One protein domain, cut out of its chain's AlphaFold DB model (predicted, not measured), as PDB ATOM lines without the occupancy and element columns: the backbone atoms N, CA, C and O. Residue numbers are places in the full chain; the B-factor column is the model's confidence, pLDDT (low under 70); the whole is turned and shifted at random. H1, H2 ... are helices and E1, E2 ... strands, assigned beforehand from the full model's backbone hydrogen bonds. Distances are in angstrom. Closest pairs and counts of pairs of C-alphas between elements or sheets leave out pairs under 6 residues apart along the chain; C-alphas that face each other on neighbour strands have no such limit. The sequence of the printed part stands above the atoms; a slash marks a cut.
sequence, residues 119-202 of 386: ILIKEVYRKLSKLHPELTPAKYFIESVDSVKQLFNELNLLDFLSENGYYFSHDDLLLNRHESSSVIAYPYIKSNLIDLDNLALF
ATOM      1  N   ILE A 119     119.649  22.320  -7.543       88.75
ATOM      2  CA  ILE A 119     120.560  22.878  -8.549       88.75
ATOM      3  C   ILE A 119     121.903  23.339  -7.960       88.75
ATOM      4  O   ILE A 119     122.925  23.280  -8.647       88.75
ATOM      5  N   LEU A 120     121.921  23.774  -6.696       89.50
ATOM      6  CA  LEU A 120     123.125  24.223  -6.008       89.50
ATOM      7  C   LEU A 120     124.036  23.032  -5.723       89.50
ATOM      8  O   LEU A 120     125.207  23.031  -6.108       89.50
ATOM      9  N   ILE A 121     123.482  21.999  -5.088       93.06
ATOM     10  CA  ILE A 121     124.204  20.766  -4.768       93.06
ATOM     11  C   ILE A 121     124.675  20.075  -6.040       93.06
ATOM     12  O   ILE A 121     125.830  19.651  -6.102       93.06
ATOM     13  N   LYS A 122     123.831  20.027  -7.078       94.69
ATOM     14  CA  LYS A 122     124.207  19.494  -8.390       94.69
ATOM     15  C   LYS A 122     125.496  20.112  -8.902       94.69
ATOM     16  O   LYS A 122     126.404  19.400  -9.338       94.69
ATOM     17  N   GLU A 123     125.569  21.436  -8.859       94.00
ATOM     18  CA  GLU A 123     126.661  22.153  -9.486       94.00
ATOM     19  C   GLU A 123     127.946  22.107  -8.658       94.00
ATOM     20  O   GLU A 123     129.026  21.911  -9.223       94.00
ATOM     21  N   VAL A 124     127.829  22.146  -7.327       94.38
ATOM     22  CA  VAL A 124     128.948  21.883  -6.410       94.38
ATOM     23  C   VAL A 124     129.496  20.468  -6.619       94.38
ATOM     24  O   VAL A 124     130.690  20.314  -6.881       94.38
ATOM     25  N   TYR A 125     128.639  19.441  -6.584       95.44
ATOM     26  CA  TYR A 125     129.041  18.038  -6.738       95.44
ATOM     27  C   TYR A 125     129.747  17.792  -8.077       95.44
ATOM     28  O   TYR A 125     130.829  17.201  -8.132       95.44
ATOM     29  N   ARG A 126     129.175  18.311  -9.172       94.44
ATOM     30  CA  ARG A 126     129.722  18.178 -10.530       94.44
ATOM     31  C   ARG A 126     131.084  18.851 -10.682       94.44
ATOM     32  O   ARG A 126     131.947  18.318 -11.380       94.44
ATOM     33  N   LYS A 127     131.268  20.040 -10.102       95.25
ATOM     34  CA  LYS A 127     132.533  20.786 -10.177       95.25
ATOM     35  C   LYS A 127     133.610  20.129  -9.321       95.25
ATOM     36  O   LYS A 127     134.711  19.932  -9.826       95.25
ATOM     37  N   LEU A 128     133.272  19.711  -8.100       94.12
ATOM     38  CA  LEU A 128     134.190  18.993  -7.213       94.12
ATOM     39  C   LEU A 128     134.682  17.686  -7.830       94.12
ATOM     40  O   LEU A 128     135.888  17.474  -7.913       94.12
ATOM     41  N   SER A 129     133.767  16.877  -8.373       91.88
ATOM     42  CA  SER A 129     134.106  15.600  -9.024       91.88
ATOM     43  C   SER A 129     135.080  15.755 -10.201       91.88
ATOM     44  O   SER A 129     135.773  14.812 -10.566       91.88
ATOM     45  N   LYS A 130     135.116  16.936 -10.836       92.94
ATOM     46  CA  LYS A 130     136.027  17.241 -11.951       92.94
ATOM     47  C   LYS A 130     137.343  17.856 -11.499       92.94
ATOM     48  O   LYS A 130     138.350  17.648 -12.167       92.94
ATOM     49  N   LEU A 131     137.308  18.668 -10.444       90.81
ATOM     50  CA  LEU A 131     138.479  19.373  -9.938       90.81
ATOM     51  C   LEU A 131     139.425  18.419  -9.200       90.81
ATOM     52  O   LEU A 131     140.635  18.533  -9.364       90.81
ATOM     53  N   HIS A 132     138.857  17.464  -8.459       86.44
ATOM     54  CA  HIS A 132     139.582  16.500  -7.631       86.44
ATOM     55  C   HIS A 132     139.129  15.064  -7.922       86.44
ATOM     56  O   HIS A 132     138.485  14.448  -7.076       86.44
ATOM     57  N   PRO A 133     139.417  14.507  -9.114       87.19
ATOM     58  CA  PRO A 133     139.005  13.146  -9.469       87.19
ATOM     59  C   PRO A 133     139.615  12.057  -8.565       87.19
ATOM     60  O   PRO A 133     139.130  10.929  -8.541       87.19
ATOM     61  N   GLU A 134     140.690  12.373  -7.843       89.94
ATOM     62  CA  GLU A 134     141.377  11.492  -6.899       89.94
ATOM     63  C   GLU A 134     140.694  11.378  -5.526       89.94
ATOM     64  O   GLU A 134     141.005  10.460  -4.762       89.94
ATOM     65  N   LEU A 135     139.769  12.285  -5.202       91.19
ATOM     66  CA  LEU A 135     139.016  12.294  -3.950       91.19
ATOM     67  C   LEU A 135     137.516  12.281  -4.231       91.19
ATOM     68  O   LEU A 135     137.034  12.780  -5.242       91.19
ATOM     69  N   THR A 136     136.748  11.737  -3.292       93.81
ATOM     70  CA  THR A 136     135.297  11.897  -3.354       93.81
ATOM     71  C   THR A 136     134.941  13.350  -2.993       93.81
ATOM     72  O   THR A 136     135.608  13.936  -2.127       93.81
ATOM     73  N   PRO A 137     133.914  13.955  -3.615       95.25
ATOM     74  CA  PRO A 137     133.459  15.304  -3.279       95.25
ATOM     75  C   PRO A 137     133.271  15.561  -1.779       95.25
ATOM     76  O   PRO A 137     133.706  16.601  -1.284       95.25
ATOM     77  N   ALA A 138     132.687  14.620  -1.029       95.44
ATOM     78  CA  ALA A 138     132.515  14.752   0.416       95.44
ATOM     79  C   ALA A 138     133.850  14.742   1.162       95.44
ATOM     80  O   ALA A 138     134.042  15.535   2.083       95.44
ATOM     81  N   LYS A 139     134.779  13.860   0.776       94.62
ATOM     82  CA  LYS A 139     136.091  13.768   1.421       94.62
ATOM     83  C   LYS A 139     136.884  15.057   1.231       94.62
ATOM     84  O   LYS A 139     137.372  15.606   2.213       94.62
ATOM     85  N   TYR A 140     136.931  15.576   0.004       94.38
ATOM     86  CA  TYR A 140     137.557  16.869  -0.271       94.38
ATOM     87  C   TYR A 140     136.911  17.994   0.549       94.38
ATOM     88  O   TYR A 140     137.604  18.752   1.221       94.38
ATOM     89  N   PHE A 141     135.576  18.060   0.565       94.31
ATOM     90  CA  PHE A 141     134.851  19.070   1.333       94.31
ATOM     91  C   PHE A 141     135.177  19.027   2.834       94.31
ATOM     92  O   PHE A 141     135.279  20.059   3.485       94.31
ATOM     93  N   ILE A 142     135.336  17.835   3.408       93.44
ATOM     94  CA  ILE A 142     135.603  17.674   4.842       93.44
ATOM     95  C   ILE A 142     137.069  17.957   5.184       93.44
ATOM     96  O   ILE A 142     137.338  18.516   6.246       93.44
ATOM     97  N   GLU A 143     138.004  17.541   4.331       92.38
ATOM     98  CA  GLU A 143     139.441  17.572   4.629       92.38
ATOM     99  C   GLU A 143     140.143  18.845   4.141       92.38
ATOM    100  O   GLU A 143     141.237  19.141   4.613       92.38
ATOM    101  N   SER A 144     139.567  19.570   3.176       89.75
ATOM    102  CA  SER A 144     140.271  20.638   2.450       89.75
ATOM    103  C   SER A 144     139.546  21.984   2.402       89.75
ATOM    104  O   SER A 144     140.147  22.960   1.964       89.75
ATOM    105  N   VAL A 145     138.286  22.067   2.838       89.06
ATOM    106  CA  VAL A 145     137.507  23.315   2.776       89.06
ATOM    107  C   VAL A 145     137.445  23.981   4.148       89.06
ATOM    108  O   VAL A 145     136.786  23.473   5.055       89.06
ATOM    109  N   ASP A 146     138.072  25.155   4.271       85.81
ATOM    110  CA  ASP A 146     138.061  25.949   5.510       85.81
ATOM    111  C   ASP A 146     136.772  26.773   5.676       85.81
ATOM    112  O   ASP A 146     136.324  27.007   6.797       85.81
ATOM    113  N   SER A 147     136.155  27.213   4.571       89.56
ATOM    114  CA  SER A 147     134.836  27.866   4.572       89.56
ATOM    115  C   SER A 147     134.060  27.604   3.285       89.56
ATOM    116  O   SER A 147     134.640  27.447   2.206       89.56
ATOM    117  N   VAL A 148     132.729  27.614   3.355       89.31
ATOM    118  CA  VAL A 148     131.896  27.391   2.163       89.31
ATOM    119  C   VAL A 148     132.096  28.499   1.133       89.31
ATOM    120  O   VAL A 148     132.172  28.227  -0.062       89.31
ATOM    121  N   LYS A 149     132.240  29.757   1.550       90.50
ATOM    122  CA  LYS A 149     132.495  30.858   0.614       90.50
ATOM    123  C   LYS A 149     133.801  30.680  -0.166       90.50
ATOM    124  O   LYS A 149     133.825  30.962  -1.363       90.50
ATOM    125  N   GLN A 150     134.862  30.190   0.480       91.12
ATOM    126  CA  GLN A 150     136.112  29.843  -0.202       91.12
ATOM    127  C   GLN A 150     135.880  28.766  -1.262       91.12
ATOM    128  O   GLN A 150     136.284  28.961  -2.405       91.12
ATOM    129  N   LEU A 151     135.168  27.688  -0.923       92.50
ATOM    130  CA  LEU A 151     134.832  26.635  -1.883       92.50
ATOM    131  C   LEU A 151     134.122  27.198  -3.120       92.50
ATOM    132  O   LEU A 151     134.473  26.877  -4.250       92.50
ATOM    133  N   PHE A 152     133.132  28.072  -2.933       92.94
ATOM    134  CA  PHE A 152     132.411  28.670  -4.060       92.94
ATOM    135  C   PHE A 152     133.288  29.592  -4.914       92.94
ATOM    136  O   PHE A 152     133.062  29.679  -6.124       92.94
ATOM    137  N   ASN A 153     134.300  30.238  -4.329       91.94
ATOM    138  CA  ASN A 153     135.315  30.962  -5.093       91.94
ATOM    139  C   ASN A 153     136.165  30.000  -5.928       91.94
ATOM    140  O   ASN A 153     136.313  30.204  -7.129       91.94
ATOM    141  N   GLU A 154     136.682  28.935  -5.313       92.50
ATOM    142  CA  GLU A 154     137.539  27.940  -5.971       92.50
ATOM    143  C   GLU A 154     136.819  27.234  -7.129       92.50
ATOM    144  O   GLU A 154     137.380  27.054  -8.212       92.50
ATOM    145  N   LEU A 155     135.536  26.906  -6.949       93.62
ATOM    146  CA  LEU A 155     134.706  26.285  -7.985       93.62
ATOM    147  C   LEU A 155     134.219  27.275  -9.061       93.62
ATOM    148  O   LEU A 155     133.601  26.848 -10.045       93.62
ATOM    149  N   ASN A 156     134.516  28.572  -8.909       93.69
ATOM    150  CA  ASN A 156     134.009  29.674  -9.730       93.69
ATOM    151  C   ASN A 156     132.470  29.668  -9.824       93.69
ATOM    152  O   ASN A 156     131.900  29.656 -10.916       93.69
ATOM    153  N   LEU A 157     131.796  29.620  -8.669       94.00
ATOM    154  CA  LEU A 157     130.334  29.529  -8.544       94.00
ATOM    155  C   LEU A 157     129.679  30.775  -7.919       94.00
ATOM    156  O   LEU A 157     128.470  30.774  -7.700       94.00
ATOM    157  N   LEU A 158     130.426  31.850  -7.644       91.44
ATOM    158  CA  LEU A 158     129.851  33.086  -7.086       91.44
ATOM    159  C   LEU A 158     128.818  33.758  -8.006       91.44
ATOM    160  O   LEU A 158     127.776  34.219  -7.532       91.44
ATOM    161  N   ASP A 159     129.096  33.805  -9.310       91.50
ATOM    162  CA  ASP A 159     128.167  34.378 -10.289       91.50
ATOM    163  C   ASP A 159     126.903  33.517 -10.385       91.50
ATOM    164  O   ASP A 159     125.792  34.034 -10.290       91.50
ATOM    165  N   PHE A 160     127.077  32.192 -10.419       92.44
ATOM    166  CA  PHE A 160     125.981  31.222 -10.386       92.44
ATOM    167  C   PHE A 160     125.080  31.404  -9.154       92.44
ATOM    168  O   PHE A 160     123.857  31.393  -9.285       92.44
ATOM    169  N   LEU A 161     125.654  31.612  -7.962       89.94
ATOM    170  CA  LEU A 161     124.871  31.911  -6.756       89.94
ATOM    171  C   LEU A 161     124.016  33.163  -6.952       89.94
ATOM    172  O   LEU A 161     122.817  33.136  -6.682       89.94
ATOM    173  N   SER A 162     124.626  34.239  -7.451       87.50
ATOM    174  CA  SER A 162     123.959  35.529  -7.642       87.50
ATOM    175  C   SER A 162     122.813  35.439  -8.654       87.50
ATOM    176  O   SER A 162     121.736  35.983  -8.403       87.50
ATOM    177  N   GLU A 163     123.021  34.721  -9.762       89.69
ATOM    178  CA  GLU A 163     122.012  34.463 -10.798       89.69
ATOM    179  C   GLU A 163     120.822  33.648 -10.275       89.69
ATOM    180  O   GLU A 163     119.689  33.869 -10.698       89.69
ATOM    181  N   ASN A 164     121.063  32.750  -9.315       87.31
ATOM    182  CA  ASN A 164     120.034  31.914  -8.693       87.31
ATOM    183  C   ASN A 164     119.489  32.504  -7.378       87.31
ATOM    184  O   ASN A 164     118.807  31.819  -6.621       87.31
ATOM    185  N   GLY A 165     119.764  33.784  -7.099       86.56
ATOM    186  CA  GLY A 165     119.191  34.504  -5.962       86.56
ATOM    187  C   GLY A 165     119.852  34.217  -4.612       86.56
ATOM    188  O   GLY A 165     119.325  34.642  -3.587       86.56
ATOM    189  N   TYR A 166     121.006  33.556  -4.574       87.69
ATOM    190  CA  TYR A 166     121.745  33.266  -3.347       87.69
ATOM    191  C   TYR A 166     122.824  34.315  -3.054       87.69
ATOM    192  O   TYR A 166     123.411  34.913  -3.956       87.69
ATOM    193  N   TYR A 167     123.122  34.533  -1.773       87.31
ATOM    194  CA  TYR A 167     124.261  35.340  -1.339       87.31
ATOM    195  C   TYR A 167     124.784  34.894   0.029       87.31
ATOM    196  O   TYR A 167     124.035  34.402   0.873       87.31
ATOM    197  N   PHE A 168     126.080  35.098   0.262       89.25
ATOM    198  CA  PHE A 168     126.690  34.853   1.566       89.25
ATOM    199  C   PHE A 168     126.458  36.041   2.498       89.25
ATOM    200  O   PHE A 168     126.865  37.163   2.190       89.25
ATOM    201  N   SER A 169     125.843  35.790   3.654       85.69
ATOM    202  CA  SER A 169     125.779  36.773   4.744       85.69
ATOM    203  C   SER A 169     127.047  36.754   5.601       85.69
ATOM    204  O   SER A 169     127.457  37.790   6.115       85.69
ATOM    205  N   HIS A 170     127.654  35.580   5.755       83.88
ATOM    206  CA  HIS A 170     129.004  35.353   6.272       83.88
ATOM    207  C   HIS A 170     129.557  34.076   5.620       83.88
ATOM    208  O   HIS A 170     128.847  33.441   4.841       83.88
ATOM    209  N   ASP A 171     130.796  33.693   5.930       85.94
ATOM    210  CA  ASP A 171     131.542  32.692   5.149       85.94
ATOM    211  C   ASP A 171     130.888  31.290   5.061       85.94
ATOM    212  O   ASP A 171     131.145  30.574   4.097       85.94
ATOM    213  N   ASP A 172     129.963  30.945   5.968       84.12
ATOM    214  CA  ASP A 172     129.235  29.658   6.003       84.12
ATOM    215  C   ASP A 172     127.701  29.798   6.065       84.12
ATOM    216  O   ASP A 172     126.988  28.810   6.261       84.12
ATOM    217  N   LEU A 173     127.165  31.012   5.906       85.94
ATOM    218  CA  LEU A 173     125.720  31.265   5.917       85.94
ATOM    219  C   LEU A 173     125.269  31.772   4.563       85.94
ATOM    220  O   LEU A 173     125.536  32.921   4.191       85.94
ATOM    221  N   LEU A 174     124.555  30.898   3.860       86.56
ATOM    222  CA  LEU A 174     123.977  31.175   2.559       86.56
ATOM    223  C   LEU A 174     122.500  31.530   2.734       86.56
ATOM    224  O   LEU A 174     121.728  30.789   3.349       86.56
ATOM    225  N   LEU A 175     122.113  32.683   2.201       83.19
ATOM    226  CA  LEU A 175     120.741  33.176   2.208       83.19
ATOM    227  C   LEU A 175     120.200  33.186   0.778       83.19
ATOM    228  O   LEU A 175     120.927  33.526  -0.155       83.19
ATOM    229  N   ASN A 176     118.923  32.845   0.615       82.19
ATOM    230  CA  ASN A 176     118.197  32.995  -0.642       82.19
ATOM    231  C   ASN A 176     117.366  34.288  -0.585       82.19
ATOM    232  O   ASN A 176     116.621  34.510   0.360       82.19
ATOM    233  N   ARG A 177     117.483  35.162  -1.588       77.25
ATOM    234  CA  ARG A 177     116.769  36.451  -1.665       77.25
ATOM    235  C   ARG A 177     115.253  36.297  -1.774       77.25
ATOM    236  O   ARG A 177     114.533  37.246  -1.472       77.25
ATOM    237  N   HIS A 178     114.782  35.146  -2.242       74.38
ATOM    238  CA  HIS A 178     113.369  34.876  -2.489       74.38
ATOM    239  C   HIS A 178     112.700  34.085  -1.361       74.38
ATOM    240  O   HIS A 178     111.476  33.983  -1.340       74.38
ATOM    241  N   GLU A 179     113.475  33.572  -0.403       69.75
ATOM    242  CA  GLU A 179     112.977  32.759   0.704       69.75
ATOM    243  C   GLU A 179     113.393  33.364   2.046       69.75
ATOM    244  O   GLU A 179     114.474  33.918   2.204       69.75
ATOM    245  N   SER A 180     112.529  33.260   3.055       61.31
ATOM    246  CA  SER A 180     112.830  33.764   4.406       61.31
ATOM    247  C   SER A 180     113.773  32.841   5.193       61.31
ATOM    248  O   SER A 180     114.131  33.151   6.329       61.31
ATOM    249  N   SER A 181     114.133  31.690   4.623       64.06
ATOM    250  CA  SER A 181     114.948  30.654   5.246       64.06
ATOM    251  C   SER A 181     116.434  30.852   4.964       64.06
ATOM    252  O   SER A 181     116.883  30.902   3.821       64.06
ATOM    253  N   SER A 182     117.215  30.910   6.039       66.88
ATOM    254  CA  SER A 182     118.671  30.827   5.995       66.88
ATOM    255  C   SER A 182     119.131  29.372   6.009       66.88
ATOM    256  O   SER A 182     118.643  28.596   6.834       66.88
ATOM    257  N   VAL A 183     120.116  29.016   5.186       70.25
ATOM    258  CA  VAL A 183     120.750  27.692   5.225       70.25
ATOM    259  C   VAL A 183     122.143  27.832   5.831       70.25
ATOM    260  O   VAL A 183     122.976  28.590   5.329       70.25
ATOM    261  N   ILE A 184     122.419  27.086   6.908       71.38
ATOM    262  CA  ILE A 184     123.801  26.896   7.366       71.38
ATOM    263  C   ILE A 184     124.470  26.039   6.293       71.38
ATOM    264  O   ILE A 184     124.205  24.840   6.183       71.38
ATOM    265  N   ALA A 185     125.269  26.680   5.446       77.50
ATOM    266  CA  ALA A 185     125.690  26.110   4.179       77.50
ATOM    267  C   ALA A 185     126.626  24.917   4.389       77.50
ATOM    268  O   ALA A 185     126.538  23.937   3.656       77.50
ATOM    269  N   TYR A 186     127.463  24.957   5.431       86.94
ATOM    270  CA  TYR A 186     128.438  23.899   5.677       86.94
ATOM    271  C   TYR A 186     127.783  22.544   6.014       86.94
ATOM    272  O   TYR A 186     128.007  21.594   5.264       86.94
ATOM    273  N   PRO A 187     126.936  22.402   7.061       88.25
ATOM    274  CA  PRO A 187     126.259  21.134   7.347       88.25
ATOM    275  C   PRO A 187     125.349  20.672   6.207       88.25
ATOM    276  O   PRO A 187     125.273  19.474   5.944       88.25
ATOM    277  N   TYR A 188     124.694  21.614   5.522       89.75
ATOM    278  CA  TYR A 188     123.817  21.318   4.393       89.75
ATOM    279  C   TYR A 188     124.573  20.672   3.229       89.75
ATOM    280  O   TYR A 188     124.223  19.576   2.792       89.75
ATOM    281  N   ILE A 189     125.640  21.323   2.755       91.12
ATOM    282  CA  ILE A 189     126.465  20.814   1.657       91.12
ATOM    283  C   ILE A 189     127.144  19.519   2.089       91.12
ATOM    284  O   ILE A 189     127.059  18.529   1.371       91.12
ATOM    285  N   LYS A 190     127.731  19.481   3.292       93.00
ATOM    286  CA  LYS A 190     128.377  18.279   3.831       93.00
ATOM    287  C   LYS A 190     127.459  17.059   3.795       93.00
ATOM    288  O   LYS A 190     127.880  16.019   3.302       93.00
ATOM    289  N   SER A 191     126.235  17.174   4.318       92.75
ATOM    290  CA  SER A 191     125.292  16.049   4.360       92.75
ATOM    291  C   SER A 191     124.960  15.558   2.954       92.75
ATOM    292  O   SER A 191     125.097  14.373   2.675       92.75
ATOM    293  N   ASN A 192     124.620  16.476   2.045       94.12
ATOM    294  CA  ASN A 192     124.272  16.127   0.670       94.12
ATOM    295  C   ASN A 192     125.440  15.484  -0.091       94.12
ATOM    296  O   ASN A 192     125.238  14.507  -0.805       94.12
ATOM    297  N   LEU A 193     126.668  15.995   0.066       95.50
ATOM    298  CA  LEU A 193     127.845  15.398  -0.572       95.50
ATOM    299  C   LEU A 193     128.109  13.981  -0.044       95.50
ATOM    300  O   LEU A 193     128.417  13.096  -0.836       95.50
ATOM    301  N   ILE A 194     127.963  13.754   1.269       95.19
ATOM    302  CA  ILE A 194     128.100  12.418   1.870       95.19
ATOM    303  C   ILE A 194     127.048  11.463   1.297       95.19
ATOM    304  O   ILE A 194     127.387  10.341   0.925       95.19
ATOM    305  N   ASP A 195     125.789  11.892   1.212       94.44
ATOM    306  CA  ASP A 195     124.702  11.057   0.697       94.44
ATOM    307  C   ASP A 195     124.910  10.706  -0.782       94.44
ATOM    308  O   ASP A 195     124.774   9.543  -1.168       94.44
ATOM    309  N   LEU A 196     125.325  11.680  -1.598       96.38
ATOM    310  CA  LEU A 196     125.648  11.468  -3.009       96.38
ATOM    311  C   LEU A 196     126.834  10.517  -3.196       96.38
ATOM    312  O   LEU A 196     126.742   9.588  -3.996       96.38
ATOM    313  N   ASP A 197     127.915  10.692  -2.433       95.75
ATOM    314  CA  ASP A 197     129.066   9.784  -2.483       95.75
ATOM    315  C   ASP A 197     128.694   8.373  -2.027       95.75
ATOM    316  O   ASP A 197     129.118   7.393  -2.643       95.75
ATOM    317  N   ASN A 198     127.862   8.248  -0.991       94.75
ATOM    318  CA  ASN A 198     127.397   6.947  -0.522       94.75
ATOM    319  C   ASN A 198     126.617   6.201  -1.613       94.75
ATOM    320  O   ASN A 198     126.864   5.011  -1.818       94.75
ATOM    321  N   LEU A 199     125.720   6.892  -2.322       95.69
ATOM    322  CA  LEU A 199     124.954   6.332  -3.438       95.69
ATOM    323  C   LEU A 199     125.859   5.980  -4.627       95.69
ATOM    324  O   LEU A 199     125.781   4.865  -5.144       95.69
ATOM    325  N   ALA A 200     126.745   6.900  -5.028       93.38
ATOM    326  CA  ALA A 200     127.645   6.730  -6.169       93.38
ATOM    327  C   ALA A 200     128.631   5.567  -5.980       93.38
ATOM    328  O   ALA A 200     128.936   4.844  -6.927       93.38
ATOM    329  N   LEU A 201     129.118   5.371  -4.752       92.19
ATOM    330  CA  LEU A 201     130.099   4.339  -4.409       92.19
ATOM    331  C   LEU A 201     129.467   3.033  -3.913       92.19
ATOM    332  O   LEU A 201     130.198   2.146  -3.472       92.19
ATOM    333  N   PHE A 202     128.135   2.911  -3.952       94.12
ATOM    334  CA  PHE A 202     127.406   1.739  -3.456       94.12
ATOM    335  C   PHE A 202     127.791   1.385  -2.006       94.12
ATOM    336  O   PHE A 202     128.207   0.272  -1.676       94.12
TER     337      PHE A 202
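Overview. This is residues 119 to 202 of the 386 residues of an uncharacterized protein of Clostridium beijerinckii (UniProt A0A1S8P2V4). A small three-stranded sheet, E1 E2 E3, sits at one end of an elongated body, and the long helix H5 runs away from it toward the other end, with H1 and H2 packed on H5 at steep angles, H1 by residues 189 to 193 of H5 and H2 by residues 190 to 197. H4 sits beside the sheet, and H3 lies between H2 and H4 along the chain. The 84 printed residues hold H1 H2 H3 H4 E1 E2 E3 H5 in that order; the sheet E1 - E2 - E3 is antiparallel and a meander, each strand the antiparallel neighbour of the one before. The class is mostly helix; the whole is compact, with a radius of gyration of the C-alphas of 12.4 A and spans of 36 by 21 by 21 A.

Along the chain. Find E1 at residues 166 to 170, 12.2 A long, then E2 at 173 to 176 and E3 at 182 to 184. H5, residues 185 to 200, runs 22.1 A to C-alpha 200 at (127.645, 6.730, -6.169). H1, residues 119 to 131, starts at (120.560, 22.878, -8.549) and runs 18.3 A. H2 is 137 to 144, H3 148 to 154, H4 158 to 163.

Arrangement. In hairpin E1 and E2, look for N 167 and O 175, 2.9 A apart; in hairpin E2 and E3, N 183 and O 174, 3.0 A. H4 is on the sheet but over none of its strands; its closest C-alphas to E1 are Leu 161 and Tyr 167, 6.4 A. H3 only grazes the sheet with residues 148 to 149, and H5 with 185 to 189. H5 touches H2 with residues 190 to 197 alone, Leu 193 to Ala 138 being the closest C-alphas at 4.8 A, at a steep tilt of 47 degrees, opposite ways. H1 touches H5 with residues 121 to 125 alone, C-alphas of Ile 121 and Ile 189 closest at 6.8 A. H1 and H2 only just touch, with 3 pairs of C-alphas within 8 A; Leu 128 and Pro 137 have the closest C-alphas, 5.4 A. In H1 to H5 every O i to N i+4 pair is within hydrogen-bond range.

Size, cuts and confidence. The C-alphas farthest apart, Glu 134 and Ser 180, stand 37.9 A apart. The printed part has no cut, and its links are tight. Confidence is under 70 at residues 179 to 182.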